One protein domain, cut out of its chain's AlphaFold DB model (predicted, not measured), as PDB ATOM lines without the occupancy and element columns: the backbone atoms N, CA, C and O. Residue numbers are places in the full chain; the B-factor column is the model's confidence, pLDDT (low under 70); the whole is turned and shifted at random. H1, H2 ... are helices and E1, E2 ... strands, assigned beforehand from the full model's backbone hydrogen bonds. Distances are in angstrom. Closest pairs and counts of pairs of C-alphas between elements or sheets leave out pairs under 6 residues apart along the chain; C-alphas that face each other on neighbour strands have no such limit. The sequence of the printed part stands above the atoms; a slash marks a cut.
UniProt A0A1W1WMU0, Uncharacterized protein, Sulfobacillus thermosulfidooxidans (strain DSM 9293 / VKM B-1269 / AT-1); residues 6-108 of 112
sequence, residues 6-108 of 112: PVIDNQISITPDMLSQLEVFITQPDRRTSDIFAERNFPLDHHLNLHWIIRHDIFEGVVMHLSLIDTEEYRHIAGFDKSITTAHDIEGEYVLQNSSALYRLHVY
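This is residues 6 to 108 of the 112 residues of an uncharacterized protein of Sulfobacillus thermosulfidooxidans (strain DSM 9293 / VKM B-1269 / AT-1) (UniProt A0A1W1WMU0). Two sheets, one of E2, E3, E4 and E5 and a smaller one of E1, E7 and E6, stand face to face as a sandwich, their strands crossed at 39 degrees. H1 and the short H2 meet at one end of it. The printed part has 103 residues, with two named helices and seven named strands in the order E1, H1, E2, E3, E4, E5, H2, E6, E7, class mixed. The larger sheet, E2 E3 E4 E5, is antiparallel and the smaller, E1 E7 E6, mixed; the whole is compact, radius of gyration of the C-alphas 14.1 A, spanning 41 by 26 by 19 A.

E1, residues 7 to 14, is parallel to E7, residues 102 to 108, with N 10 and O 104 2.7 A apart, within hydrogen-bond range. E7 forms a hairpin with E6, residues 92 to 97 (N 94 and O 105, 2.8 A). E2, residues 36 to 43, E3, 48 to 57, E4, 61 to 70, and E5, 75 to 83, form a meander, each strand the antiparallel neighbour of the one before; in range are N 40 and O 52, 2.8 A, N 51 and O 67, 2.7 A, and N 66 and O 80, 3.0 A. H1, residues 16 to 27, is on one face of this twisted sheet, making two layers, at a height of 10.7 A over the sheet. H2, residues 87 to 90, touches H1, the closest C-alphas being Glu 23 and Ala 87, 5.0 A, and only grazes both sheets. Across the sandwich, the closest C-alphas of E5 and E6 are Gly 79 and Leu 96, 6.7 A. In H1 every O i to N i+4 pair is within hydrogen-bond range; H2 is too short for one.

E1 begins at C-alpha 7 (123.575, 207.805, 184.849) and is 22.6 A long. H1 measures 16.7 A, E3 25.1 A, E4 26.9 A and E5 23.1 A. E7 ends at C-alpha 108 (126.590, 225.908, 189.071).

The farthest C-alphas, Pro 6 and Asp 30, are 43.9 A apart. The printed part has no cut and no long link. No printed residue is under 70 in pLDDT.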
ATOM      1  N   PRO A   6     123.683 203.030 183.929       90.94
ATOM      2  CA  PRO A   6     122.773 204.087 184.348       90.94
ATOM      3  C   PRO A   6     123.569 205.325 184.775       90.94
ATOM      4  O   PRO A   6     124.641 205.207 185.379       90.94
ATOM      5  N   VAL A   7     123.040 206.501 184.441       92.81
ATOM      6  CA  VAL A   7     123.575 207.805 184.849       92.81
ATOM      7  C   VAL A   7     122.630 208.394 185.887       92.81
ATOM      8  O   VAL A   7     121.419 208.405 185.674       92.81
ATOM      9  N   ILE A   8     123.181 208.840 187.011       94.44
ATOM     10  CA  ILE A   8     122.443 209.473 188.103       94.44
ATOM     11  C   ILE A   8     122.948 210.907 188.234       94.44
ATOM     12  O   ILE A   8     124.092 211.127 188.636       94.44
ATOM     13  N   ASP A   9     122.098 211.866 187.876       95.50
ATOM     14  CA  ASP A   9     122.431 213.288 187.862       95.50
ATOM     15  C   ASP A   9     121.995 213.979 189.164       95.50
ATOM     16  O   ASP A   9     120.844 213.895 189.591       95.50
ATOM     17  N   ASN A  10     122.930 214.703 189.770       96.19
ATOM     18  CA  ASN A  10     122.757 215.535 190.952       96.19
ATOM     19  C   ASN A  10     123.193 216.962 190.649       96.19
ATOM     20  O   ASN A  10     123.982 217.229 189.738       96.19
ATOM     21  N   GLN A  11     122.672 217.897 191.433       96.25
ATOM     22  CA  GLN A  11     122.863 219.316 191.199       96.25
ATOM     23  C   GLN A  11     123.010 220.065 192.512       96.25
ATOM     24  O   GLN A  11     122.287 219.803 193.473       96.25
ATOM     25  N   ILE A  12     123.911 221.040 192.525       95.38
ATOM     26  CA  ILE A  12     124.047 222.000 193.609       95.38
ATOM     27  C   ILE A  12     124.194 223.401 193.030       95.38
ATOM     28  O   ILE A  12     125.038 223.663 192.172       95.38
ATOM     29  N   SER A  13     123.347 224.299 193.518       95.00
ATOM     30  CA  SER A  13     123.445 225.718 193.234       95.00
ATOM     31  C   SER A  13     124.328 226.400 194.275       95.00
ATOM     32  O   SER A  13     124.184 226.179 195.479       95.00
ATOM     33  N   ILE A  14     125.238 227.245 193.803       94.69
ATOM     34  CA  ILE A  14     126.108 228.071 194.638       94.69
ATOM     35  C   ILE A  14     125.726 229.535 194.437       94.69
ATOM     36  O   ILE A  14     125.573 230.003 193.309       94.69
ATOM     37  N   THR A  15     125.563 230.272 195.531       95.38
ATOM     38  CA  THR A  15     125.272 231.705 195.463       95.38
ATOM     39  C   THR A  15     126.563 232.521 195.302       95.38
ATOM     40  O   THR A  15     127.635 232.077 195.720       95.38
ATOM     41  N   PRO A  16     126.492 233.754 194.769       94.50
ATOM     42  CA  PRO A  16     127.649 234.655 194.730       94.50
ATOM     43  C   PRO A  16     128.260 234.934 196.117       94.50
ATOM     44  O   PRO A  16     129.473 235.105 196.249       94.50
ATOM     45  N   ASP A  17     127.424 234.957 197.159       95.31
ATOM     46  CA  ASP A  17     127.862 235.108 198.552       95.31
ATOM     47  C   ASP A  17     128.685 233.897 199.015       95.31
ATOM     48  O   ASP A  17     129.763 234.070 199.579       95.31
ATOM     49  N   MET A  18     128.258 232.673 198.683       95.25
ATOM     50  CA  MET A  18     129.041 231.469 198.976       95.25
ATOM     51  C   MET A  18     130.403 231.480 198.275       95.25
ATOM     52  O   MET A  18     131.395 231.114 198.898       95.25
ATOM     53  N   LEU A  19     130.482 231.929 197.016       95.81
ATOM     54  CA  LEU A  19     131.768 232.068 196.316       95.81
ATOM     55  C   LEU A  19     132.672 233.097 197.005       95.81
ATOM     56  O   LEU A  19     133.849 232.835 197.234       95.81
ATOM     57  N   SER A  20     132.107 234.233 197.411       95.44
ATOM     58  CA  SER A  20     132.848 235.268 198.143       95.44
ATOM     59  C   SER A  20     133.382 234.743 199.482       95.44
ATOM     60  O   SER A  20     134.524 235.010 199.852       95.44
ATOM     61  N   GLN A  21     132.577 233.961 200.203       95.56
ATOM     62  CA  GLN A  21     132.980 233.333 201.462       95.56
ATOM     63  C   GLN A  21     134.024 232.234 201.254       95.56
ATOM     64  O   GLN A  21     134.950 232.124 202.058       95.56
ATOM     65  N   LEU A  22     133.920 231.454 200.176       96.50
ATOM     66  CA  LEU A  22     134.917 230.449 199.826       96.50
ATOM     67  C   LEU A  22     136.262 231.098 199.482       96.50
ATOM     68  O   LEU A  22     137.299 230.615 199.922       96.50
ATOM     69  N   GLU A  23     136.263 232.227 198.777       96.56
ATOM     70  CA  GLU A  23     137.492 232.965 198.471       96.56
ATOM     71  C   GLU A  23     138.194 233.436 199.755       96.56
ATOM     72  O   GLU A  23     139.409 233.299 199.908       96.56
ATOM     73  N   VAL A  24     137.425 233.921 200.736       95.56
ATOM     74  CA  VAL A  24     137.951 234.244 202.073       95.56
ATOM     75  C   VAL A  24     138.466 232.986 202.771       95.56
ATOM     76  O   VAL A  24     139.550 233.017 203.350       95.56
ATOM     77  N   PHE A  25     137.734 231.874 202.696       96.25
ATOM     78  CA  PHE A  25     138.152 230.600 203.280       96.25
ATOM     79  C   PHE A  25     139.483 230.114 202.692       96.25
ATOM     80  O   PHE A  25     140.340 229.641 203.434       96.25
ATOM     81  N   ILE A  26     139.711 230.279 201.390       95.19
ATOM     82  CA  ILE A  26     140.968 229.925 200.720       95.19
ATOM     83  C   ILE A  26     142.099 230.864 201.150       95.19
ATOM     84  O   ILE A  26     143.152 230.403 201.588       95.19
ATOM     85  N   THR A  27     141.873 232.177 201.067       95.31
ATOM     86  CA  THR A  27     142.937 233.192 201.162       95.31
ATOM     87  C   THR A  27     143.266 233.646 202.585       95.31
ATOM     88  O   THR A  27     144.343 234.194 202.813       95.31
ATOM     89  N   GLN A  28     142.369 233.440 203.554       93.88
ATOM     90  CA  GLN A  28     142.502 233.944 204.929       93.88
ATOM     91  C   GLN A  28     142.403 232.799 205.954       93.88
ATOM     92  O   GLN A  28     141.424 232.728 206.704       93.88
ATOM     93  N   PRO A  29     143.412 231.906 206.028       87.19
ATOM     94  CA  PRO A  29     143.394 230.739 206.914       87.19
ATOM     95  C   PRO A  29     143.209 231.098 208.393       87.19
ATOM     96  O   PRO A  29     142.484 230.401 209.097       87.19
ATOM     97  N   ASP A  30     143.762 232.226 208.843       88.88
ATOM     98  CA  ASP A  30     143.648 232.696 210.232       88.88
ATOM     99  C   ASP A  30     142.214 233.071 210.643       88.88
ATOM    100  O   ASP A  30     141.915 233.201 211.829       88.88
ATOM    101  N   ARG A  31     141.318 233.283 209.670       86.56
ATOM    102  CA  ARG A  31     139.905 233.608 209.920       86.56
ATOM    103  C   ARG A  31     138.994 232.387 209.913       86.56
ATOM    104  O   ARG A  31     137.796 232.533 210.152       86.56
ATOM    105  N   ARG A  32     139.528 231.196 209.631       86.00
ATOM    106  CA  ARG A  32     138.742 229.963 209.632       86.00
ATOM    107  C   ARG A  32     138.355 229.604 211.060       86.00
ATOM    108  O   ARG A  32     139.185 229.582 211.963       86.00
ATOM    109  N   THR A  33     137.083 229.288 211.250       86.50
ATOM    110  CA  THR A  33     136.548 228.764 212.516       86.50
ATOM    111  C   THR A  33     136.336 227.248 212.477       86.50
ATOM    112  O   THR A  33     136.027 226.649 213.502       86.50
ATOM    113  N   SER A  34     136.490 226.634 211.300       92.88
ATOM    114  CA  SER A  34     136.275 225.216 211.004       92.88
ATOM    115  C   SER A  34     137.154 224.812 209.820       92.88
ATOM    116  O   SER A  34     137.411 225.639 208.944       92.88
ATOM    117  N   ASP A  35     137.568 223.545 209.762       93.88
ATOM    118  CA  ASP A  35     138.235 222.979 208.584       93.88
ATOM    119  C   ASP A  35     137.243 222.636 207.467       93.88
ATOM    120  O   ASP A  35     137.640 222.508 206.318       93.88
ATOM    121  N   ILE A  36     135.951 222.507 207.769       96.69
ATOM    122  CA  ILE A  36     134.900 222.247 206.779       96.69
ATOM    123  C   ILE A  36     134.220 223.565 206.428       96.69
ATOM    124  O   ILE A  36     133.698 224.247 207.314       96.69
ATOM    125  N   PHE A  37     134.203 223.894 205.136       96.69
ATOM    126  CA  PHE A  37     133.512 225.061 204.594       96.69
ATOM    127  C   PHE A  37     132.056 224.742 204.245       96.69
ATOM    128  O   PHE A  37     131.142 225.449 204.662       96.69
ATOM    129  N   ALA A  38     131.832 223.670 203.483       96.62
ATOM    130  CA  ALA A  38     130.504 223.274 203.030       96.62
ATOM    131  C   ALA A  38     130.409 221.759 202.878       96.62
ATOM    132  O   ALA A  38     131.371 221.110 202.481       96.62
ATOM    133  N   GLU A  39     129.227 221.212 203.148       97.12
ATOM    134  CA  GLU A  39     128.950 219.783 203.049       97.12
ATOM    135  C   GLU A  39     127.520 219.556 202.544       97.12
ATOM    136  O   GLU A  39     126.563 220.213 202.983       97.12
ATOM    137  N   ARG A  40     127.370 218.624 201.600       96.62
ATOM    138  CA  ARG A  40     126.088 218.168 201.067       96.62
ATOM    139  C   ARG A  40     126.099 216.661 200.865       96.62
ATOM    140  O   ARG A  40     127.078 216.075 200.421       96.62
ATOM    141  N   ASN A  41     124.960 216.062 201.174       95.25
ATOM    142  CA  ASN A  41     124.687 214.649 200.981       95.25
ATOM    143  C   ASN A  41     123.556 214.520 199.962       95.25
ATOM    144  O   ASN A  41     122.545 215.218 200.082       95.25
ATOM    145  N   PHE A  42     123.719 213.628 198.993       95.06
ATOM    146  CA  PHE A  42     122.715 213.286 197.994       95.06
ATOM    147  C   PHE A  42     122.389 211.796 198.147       95.06
ATOM    148  O   PHE A  42     123.112 210.952 197.610       95.06
ATOM    149  N   PRO A  43     121.328 211.449 198.897       94.00
ATOM    150  CA  PRO A  43     120.875 210.069 199.012       94.00
ATOM    151  C   PRO A  43     120.473 209.536 197.634       94.00
ATOM    152  O   PRO A  43     119.619 210.118 196.966       94.00
ATOM    153  N   LEU A  44     121.106 208.445 197.209       90.44
ATOM    154  CA  LEU A  44     120.874 207.815 195.908       90.44
ATOM    155  C   LEU A  44     119.882 206.655 196.044       90.44
ATOM    156  O   LEU A  44     119.018 206.473 195.189       90.44
ATOM    157  N   ASP A  45     119.997 205.902 197.139       86.94
ATOM    158  CA  ASP A  45     119.050 204.880 197.582       86.94
ATOM    159  C   ASP A  45     119.114 204.712 199.119       86.94
ATOM    160  O   ASP A  45     119.552 205.619 199.830       86.94
ATOM    161  N   HIS A  46     118.627 203.586 199.652       84.00
ATOM    162  CA  HIS A  46     118.596 203.307 201.094       84.00
ATOM    163  C   HIS A  46     119.977 203.087 201.736       84.00
ATOM    164  O   HIS A  46     120.087 203.203 202.956       84.00
ATOM    165  N   HIS A  47     120.999 202.777 200.940       90.56
ATOM    166  CA  HIS A  47     122.338 202.412 201.403       90.56
ATOM    167  C   HIS A  47     123.432 203.268 200.756       90.56
ATOM    168  O   HIS A  47     124.542 203.303 201.266       90.56
ATOM    169  N   LEU A  48     123.160 203.963 199.650       92.81
ATOM    170  CA  LEU A  48     124.147 204.749 198.916       92.81
ATOM    171  C   LEU A  48     123.897 206.245 199.027       92.81
ATOM    172  O   LEU A  48     122.801 206.752 198.775       92.81
ATOM    173  N   ASN A  49     124.973 206.969 199.308       95.19
ATOM    174  CA  ASN A  49     124.976 208.416 199.395       95.19
ATOM    175  C   ASN A  49     126.158 208.983 198.606       95.19
ATOM    176  O   ASN A  49     127.295 208.534 198.762       95.19
ATOM    177  N   LEU A  50     125.883 209.966 197.751       96.81
ATOM    178  CA  LEU A  50     126.919 210.784 197.141       96.81
ATOM    179  C   LEU A  50     127.187 211.974 198.066       96.81
ATOM    180  O   LEU A  50     126.331 212.826 198.290       96.81
ATOM    181  N   HIS A  51     128.387 212.021 198.612       97.38
ATOM    182  CA  HIS A  51     128.843 212.999 199.582       97.38
ATOM    183  C   HIS A  51     129.775 214.002 198.915       97.38
ATOM    184  O   HIS A  51     130.775 213.624 198.309       97.38
ATOM    185  N   TRP A  52     129.434 215.281 199.015       97.69
ATOM    186  CA  TRP A  52     130.222 216.394 198.505       97.69
ATOM    187  C   TRP A  52     130.627 217.292 199.668       97.69
ATOM    188  O   TRP A  52     129.769 217.762 200.420       97.69
ATOM    189  N   ILE A  53     131.921 217.550 199.816       97.75
ATOM    190  CA  ILE A  53     132.450 218.366 200.909       97.75
ATOM    191  C   ILE A  53     133.595 219.245 200.417       97.75
ATOM    192  O   ILE A  53     134.471 218.786 199.693       97.75
ATOM    193  N   ILE A  54     133.599 220.509 200.833       97.75
ATOM    194  CA  ILE A  54     134.741 221.414 200.698       97.75
ATOM    195  C   ILE A  54     135.352 221.583 202.080       97.75
ATOM    196  O   ILE A  54     134.676 222.021 203.018       97.75
ATOM    197  N   ARG A  55     136.633 221.257 202.202       97.12
ATOM    198  CA  ARG A  55     137.376 221.341 203.458       97.12
ATOM    199  C   ARG A  55     138.802 221.817 203.229       97.12
ATOM    200  O   ARG A  55     139.298 221.811 202.110       97.12
ATOM    201  N   HIS A  56     139.463 222.219 204.298       96.12
ATOM    202  CA  HIS A  56     140.895 222.418 204.319       96.12
ATOM    203  C   HIS A  56     141.602 221.107 204.673       96.12
ATOM    204  O   HIS A  56     141.232 220.415 205.621       96.12
ATOM    205  N   ASP A  57     142.638 220.797 203.911       92.56
ATOM    206  CA  ASP A  57     143.613 219.760 204.174       92.56
ATOM    207  C   ASP A  57     144.974 220.412 204.449       92.56
ATOM    208  O   ASP A  57     145.399 221.332 203.747       92.56
ATOM    209  N   ILE A  58     145.664 219.953 205.494       85.94
ATOM    210  CA  ILE A  58     146.918 220.567 205.949       85.94
ATOM    211  C   ILE A  58     148.045 220.466 204.910       85.94
ATOM    212  O   ILE A  58     148.970 221.277 204.947       85.94
ATOM    213  N   PHE A  59     147.976 219.497 203.991       85.50
ATOM    214  CA  PHE A  59     148.993 219.296 202.961       85.50
ATOM    215  C   PHE A  59     148.593 219.885 201.607       85.50
ATOM    216  O   PHE A  59     149.455 220.387 200.887       85.50
ATOM    217  N   GLU A  60     147.306 219.838 201.263       85.56
ATOM    218  CA  GLU A  60     146.818 220.186 199.921       85.56
ATOM    219  C   GLU A  60     146.121 221.553 199.850       85.56
ATOM    220  O   GLU A  60     145.813 222.039 198.760       85.56
ATOM    221  N   GLY A  61     145.902 222.209 200.993       93.19
ATOM    222  CA  GLY A  61     145.144 223.454 201.070       93.19
ATOM    223  C   GLY A  61     143.640 223.192 201.033       93.19
ATOM    224  O   GLY A  61     143.152 222.246 201.638       93.19
ATOM    225  N   VAL A  62     142.858 224.053 200.379       96.69
ATOM    226  CA  VAL A  62     141.408 223.824 200.269       96.69
ATOM    227  C   VAL A  62     141.139 222.797 199.174       96.69
ATOM    228  O   VAL A  62     141.624 222.923 198.054       96.69
ATOM    229  N   VAL A  63     140.344 221.784 199.498       97.19
ATOM    230  CA  VAL A  63     140.012 220.658 198.628       97.19
ATOM    231  C   VAL A  63     138.511 220.412 198.627       97.19
ATOM    232  O   VAL A  63     137.827 220.555 199.644       97.19
ATOM    233  N   MET A  64     137.993 220.021 197.471       97.31
ATOM    234  CA  MET A  64     136.657 219.473 197.308       97.31
ATOM    235  C   MET A  64     136.769 217.956 197.177       97.31
ATOM    236  O   MET A  64     137.466 217.470 196.292       97.31
ATOM    237  N   HIS A  65     136.064 217.217 198.024       97.12
ATOM    238  CA  HIS A  65     135.947 215.769 197.932       97.12
ATOM    239  C   HIS A  65     134.556 215.422 197.404       97.12
ATOM    240  O   HIS A  65     133.549 215.959 197.880       97.12
ATOM    241  N   LEU A  66     134.504 214.500 196.446       97.88
ATOM    242  CA  LEU A  66     133.270 213.856 196.009       97.88
ATOM    243  C   LEU A  66     133.403 212.351 196.221       97.88
ATOM    244  O   LEU A  66     134.231 211.711 195.576       97.88
ATOM    245  N   SER A  67     132.568 211.794 197.093       97.31
ATOM    246  CA  SER A  67     132.667 210.409 197.555       97.31
ATOM    247  C   SER A  67     131.330 209.690 197.449       97.31
ATOM    248  O   SER A  67     130.290 210.230 197.799       97.31
ATOM    249  N   LEU A  68     131.347 208.440 197.012       96.44
ATOM    250  CA  LEU A  68     130.238 207.505 197.118       96.44
ATOM    251  C   LEU A  68     130.431 206.674 198.385       96.44
ATOM    252  O   LEU A  68     131.422 205.948 198.513       96.44
ATOM    253  N   ILE A  69     129.482 206.780 199.305       95.88
ATOM    254  CA  ILE A  69     129.527 206.143 200.619       95.88
ATOM    255  C   ILE A  69     128.378 205.145 200.723       95.88
ATOM    256  O   ILE A  69     127.230 205.478 200.429       95.88
ATOM    257  N   ASP A  70     128.707 203.935 201.166       92.88
ATOM    258  CA  ASP A  70     127.743 202.978 201.695       92.88
ATOM    259  C   ASP A  70     127.409 203.372 203.137       92.88
ATOM    260  O   ASP A  70     128.279 203.334 204.007       92.88
ATOM    261  N   THR A  71     126.182 203.803 203.399       91.44
ATOM    262  CA  THR A  71     125.740 204.266 204.714       91.44
ATOM    263  C   THR A  71     125.359 203.133 205.663       91.44
ATOM    264  O   THR A  71     125.255 203.387 206.860       91.44
ATOM    265  N   GLU A  72     125.155 201.908 205.171       90.50
ATOM    266  CA  GLU A  72     124.887 200.746 206.027       90.50
ATOM    267  C   GLU A  72     126.194 200.174 206.583       90.50
ATOM    268  O   GLU A  72     126.334 200.002 207.792       90.50
ATOM    269  N   GLU A  73     127.178 199.950 205.710       89.81
ATOM    270  CA  GLU A  73     128.511 199.475 206.108       89.81
ATOM    271  C   GLU A  73     129.441 200.612 206.569       89.81
ATOM    272  O   GLU A  73     130.560 200.360 207.019       89.81
ATOM    273  N   TYR A  74     128.996 201.866 206.437       87.81
ATOM    274  CA  TYR A  74     129.787 203.081 206.656       87.81
ATOM    275  C   TYR A  74     131.129 203.051 205.902       87.81
ATOM    276  O   TYR A  74     132.195 203.360 206.441       87.81
ATOM    277  N   ARG A  75     131.078 202.626 204.633       93.38
ATOM    278  CA  ARG A  75     132.258 202.347 203.808       93.38
ATOM    279  C   ARG A  75     132.360 203.299 202.625       93.38
ATOM    280  O   ARG A  75     131.422 203.456 201.849       93.38
ATOM    281  N   HIS A  76     133.551 203.846 202.412       93.88
ATOM    282  CA  HIS A  76     133.885 204.546 201.174       93.88
ATOM    283  C   HIS A  76     133.993 203.556 200.001       93.88
ATOM    284  O   HIS A  76     134.779 202.608 200.053       93.88
ATOM    285  N   ILE A  77     133.227 203.785 198.933       94.38
ATOM    286  CA  ILE A  77     133.214 202.928 197.739       94.38
ATOM    287  C   ILE A  77     134.131 203.490 196.651       94.38
ATOM    288  O   ILE A  77     134.960 202.769 196.100       94.38
ATOM    289  N   ALA A  78     133.964 204.766 196.321       94.94
ATOM    290  CA  ALA A  78     134.714 205.451 195.277       94.94
ATOM    291  C   ALA A  78     134.687 206.951 195.552       94.94
ATOM    292  O   ALA A  78     133.702 207.445 196.082       94.94
ATOM    293  N   GLY A  79     135.720 207.677 195.152       96.12
ATOM    294  CA  GLY A  79     135.756 209.119 195.331       96.12
ATOM    295  C   GLY A  79     137.010 209.720 194.733       96.12
ATOM    296  O   GLY A  79     137.899 208.993 194.278       96.12
ATOM    297  N   PHE A  80     137.059 211.041 194.707       95.88
ATOM    298  CA  PHE A  80     138.255 211.784 194.345       95.88
ATOM    299  C   PHE A  80     138.258 213.152 195.013       95.88
ATOM    300  O   PHE A  80     137.205 213.697 195.367       95.88
ATOM    301  N   ASP A  81     139.458 213.715 195.071       95.56
ATOM    302  CA  ASP A  81     139.716 215.030 195.624       95.56
ATOM    303  C   ASP A  81     140.123 215.978 194.490       95.56
ATOM    304  O   ASP A  81     140.786 215.590 193.521       95.56
ATOM    305  N   LYS A  82     139.691 217.233 194.587       95.75
ATOM    306  CA  LYS A  82     140.072 218.319 193.683       95.75
ATOM    307  C   LYS A  82     140.551 219.498 194.510       95.75
ATOM    308  O   LYS A  82     139.782 220.050 195.295       95.75
ATOM    309  N   SER A  83     141.792 219.919 194.296       95.75
ATOM    310  CA  SER A  83     142.313 221.151 194.886       95.75
ATOM    311  C   SER A  83     141.539 222.366 194.378       95.75
ATOM    312  O   SER A  83     141.262 222.485 193.184       95.75
ATOM    313  N   ILE A  84     141.209 223.268 195.298       96.06
ATOM    314  CA  ILE A  84     140.486 224.513 195.056       96.06
ATOM    315  C   ILE A  84     141.451 225.660 195.355       96.06
ATOM    316  O   ILE A  84     141.780 225.940 196.509       96.06
ATOM    317  N   THR A  85     141.931 226.305 194.298       94.81
ATOM    318  CA  THR A  85     142.856 227.445 194.369       94.81
ATOM    319  C   THR A  85     142.133 228.784 194.308       94.81
ATOM    320  O   THR A  85     142.606 229.755 194.891       94.81
ATOM    321  N   THR A  86     140.979 228.825 193.644       96.38
ATOM    322  CA  THR A  86     140.064 229.969 193.593       96.38
ATOM    323  C   THR A  86     138.637 229.498 193.846       96.38
ATOM    324  O   THR A  86     138.312 228.338 193.582       96.38
ATOM    325  N   ALA A  87     137.757 230.377 194.327       95.94
ATOM    326  CA  ALA A  87     136.378 229.994 194.621       95.94
ATOM    327  C   ALA A  87     135.637 229.403 193.409       95.94
ATOM    328  O   ALA A  87     134.833 228.491 193.574       95.94
ATOM    329  N   HIS A  88     135.935 229.872 192.196       95.94
ATOM    330  CA  HIS A  88     135.312 229.394 190.958       95.94
ATOM    331  C   HIS A  88     135.779 227.993 190.529       95.94
ATOM    332  O   HIS A  88     135.122 227.352 189.712       95.94
ATOM    333  N   ASP A  89     136.852 227.453 191.120       96.12
ATOM    334  CA  ASP A  89     137.313 226.094 190.809       96.12
ATOM    335  C   ASP A  89     136.280 225.030 191.203       96.12
ATOM    336  O   ASP A  89     136.343 223.906 190.705       96.12
ATOM    337  N   ILE A  90     135.322 225.346 192.082       95.31
ATOM    338  CA  ILE A  90     134.265 224.402 192.470       95.31
ATOM    339  C   ILE A  90     133.211 224.226 191.380       95.31
ATOM    340  O   ILE A  90     132.471 223.247 191.421       95.31
ATOM    341  N   GLU A  91     133.121 225.132 190.411       95.50
ATOM    342  CA  GLU A  91     132.097 225.081 189.374       95.50
ATOM    343  C   GLU A  91     132.401 224.002 188.327       95.50
ATOM    344  O   GLU A  91     133.554 223.655 188.057       95.50
ATOM    345  N   GLY A  92     131.342 223.470 187.717       95.38
ATOM    346  CA  GLY A  92     131.436 222.528 186.608       95.38
ATOM    347  C   GLY A  92     130.771 221.181 186.869       95.38
ATOM    348  O   GLY A  92     129.946 221.012 187.768       95.38
ATOM    349  N   GLU A  93     131.107 220.225 186.007       97.00
ATOM    350  CA  GLU A  93     130.599 218.858 186.051       97.00
ATOM    351  C   GLU A  93     131.633 217.921 186.682       97.00
ATOM    352  O   GLU A  93     132.795 217.884 186.277       97.00
ATOM    353  N   TYR A  94     131.175 217.122 187.639       96.44
ATOM    354  CA  TYR A  94     131.961 216.122 188.346       96.44
ATOM    355  C   TYR A  94     131.369 214.748 188.095       96.44
ATOM    356  O   TYR A  94     130.189 214.527 188.359       96.44
ATOM    357  N   VAL A  95     132.181 213.819 187.595       95.69
ATOM    358  CA  VAL A  95     131.725 212.468 187.253       95.69
ATOM    359  C   VAL A  95     132.482 211.450 188.087       95.69
ATOM    360  O   VAL A  95     133.698 211.318 187.975       95.69
ATOM    361  N   LEU A  96     131.742 210.695 188.892       94.62
ATOM    362  CA  LEU A  96     132.241 209.566 189.659       94.62
ATOM    363  C   LEU A  96     131.712 208.269 189.043       94.62
ATOM    364  O   LEU A  96     130.507 208.082 188.881       94.62
ATOM    365  N   GLN A  97     132.613 207.355 188.691       91.94
ATOM    366  CA  GLN A  97     132.245 206.073 188.099       91.94
ATOM    367  C   GLN A  97     132.396 204.938 189.110       91.94
ATOM    368  O   GLN A  97     133.470 204.736 189.666       91.94
ATOM    369  N   ASN A  98     131.344 204.135 189.261       90.00
ATOM    370  CA  ASN A  98     131.391 202.843 189.946       90.00
ATOM    371  C   ASN A  98     131.100 201.706 188.942       90.00
ATOM    372  O   ASN A  98     130.734 201.930 187.781       90.00
ATOM    373  N   SER A  99     131.283 200.454 189.356       86.25
ATOM    374  CA  SER A  99     130.929 199.257 188.590       86.25
ATOM    375  C   SER A  99     129.463 199.274 188.137       86.25
ATOM    376  O   SER A  99     129.192 198.936 186.985       86.25
ATOM    377  N   SER A 100     128.559 199.758 188.992       86.31
ATOM    378  CA  SER A 100     127.107 199.775 188.792       86.31
ATOM    379  C   SER A 100     126.570 200.973 188.001       86.31
ATOM    380  O   SER A 100     125.608 200.804 187.256       86.31
ATOM    381  N   ALA A 101     127.158 202.167 188.137       92.06
ATOM    382  CA  ALA A 101     126.587 203.409 187.604       92.06
ATOM    383  C   ALA A 101     127.634 204.512 187.362       92.06
ATOM    384  O   ALA A 101     128.793 204.409 187.781       92.06
ATOM    385  N   LEU A 102     127.202 205.573 186.677       94.69
ATOM    386  CA  LEU A 102     127.871 206.871 186.618       94.69
ATOM    387  C   LEU A 102     127.089 207.870 187.474       94.69
ATOM    388  O   LEU A 102     125.891 208.042 187.273       94.69
ATOM    389  N   TYR A 103     127.767 208.545 188.394       95.25
ATOM    390  CA  TYR A 103     127.192 209.578 189.249       95.25
ATOM    391  C   TYR A 103     127.736 210.923 188.804       95.25
ATOM    392  O   TYR A 103     128.949 211.137 188.824       95.25
ATOM    393  N   ARG A 104     126.850 211.816 188.382       96.25
ATOM    394  CA  ARG A 104     127.215 213.148 187.924       96.25
ATOM    395  C   ARG A 104     126.732 214.182 188.928       96.25
ATOM    396  O   ARG A 104     125.581 214.136 189.346       96.25
ATOM    397  N   LEU A 105     127.594 215.118 189.299       97.44
ATOM    398  CA  LEU A 105     127.247 216.291 190.090       97.44
ATOM    399  C   LEU A 105     127.546 217.545 189.269       97.44
ATOM    400  O   LEU A 105     128.683 217.760 188.854       97.44
ATOM    401  N   HIS A 106     126.532 218.377 189.058       97.56
ATOM    402  CA  HIS A 106     126.699 219.702 188.474       97.56
ATOM    403  C   HIS A 106     126.712 220.756 189.574       97.56
ATOM    404  O   HIS A 106     125.720 220.928 190.284       97.56
ATOM    405  N   VAL A 107     127.819 221.481 189.675       96.88
ATOM    406  CA  VAL A 107     127.957 222.657 190.532       96.88
ATOM    407  C   VAL A 107     127.842 223.883 189.641       96.88
ATOM    408  O   VAL A 107     128.657 224.070 188.736       96.88
ATOM    409  N   TYR A 108     126.825 224.708 189.870       94.94
ATOM    410  CA  TYR A 108     126.590 225.908 189.071       94.94
ATOM    411  C   TYR A 108     126.262 227.107 189.946       94.94
ATOM    412  O   TYR A 108     125.615 226.986 190.989       94.94
TER     413      TYR A 108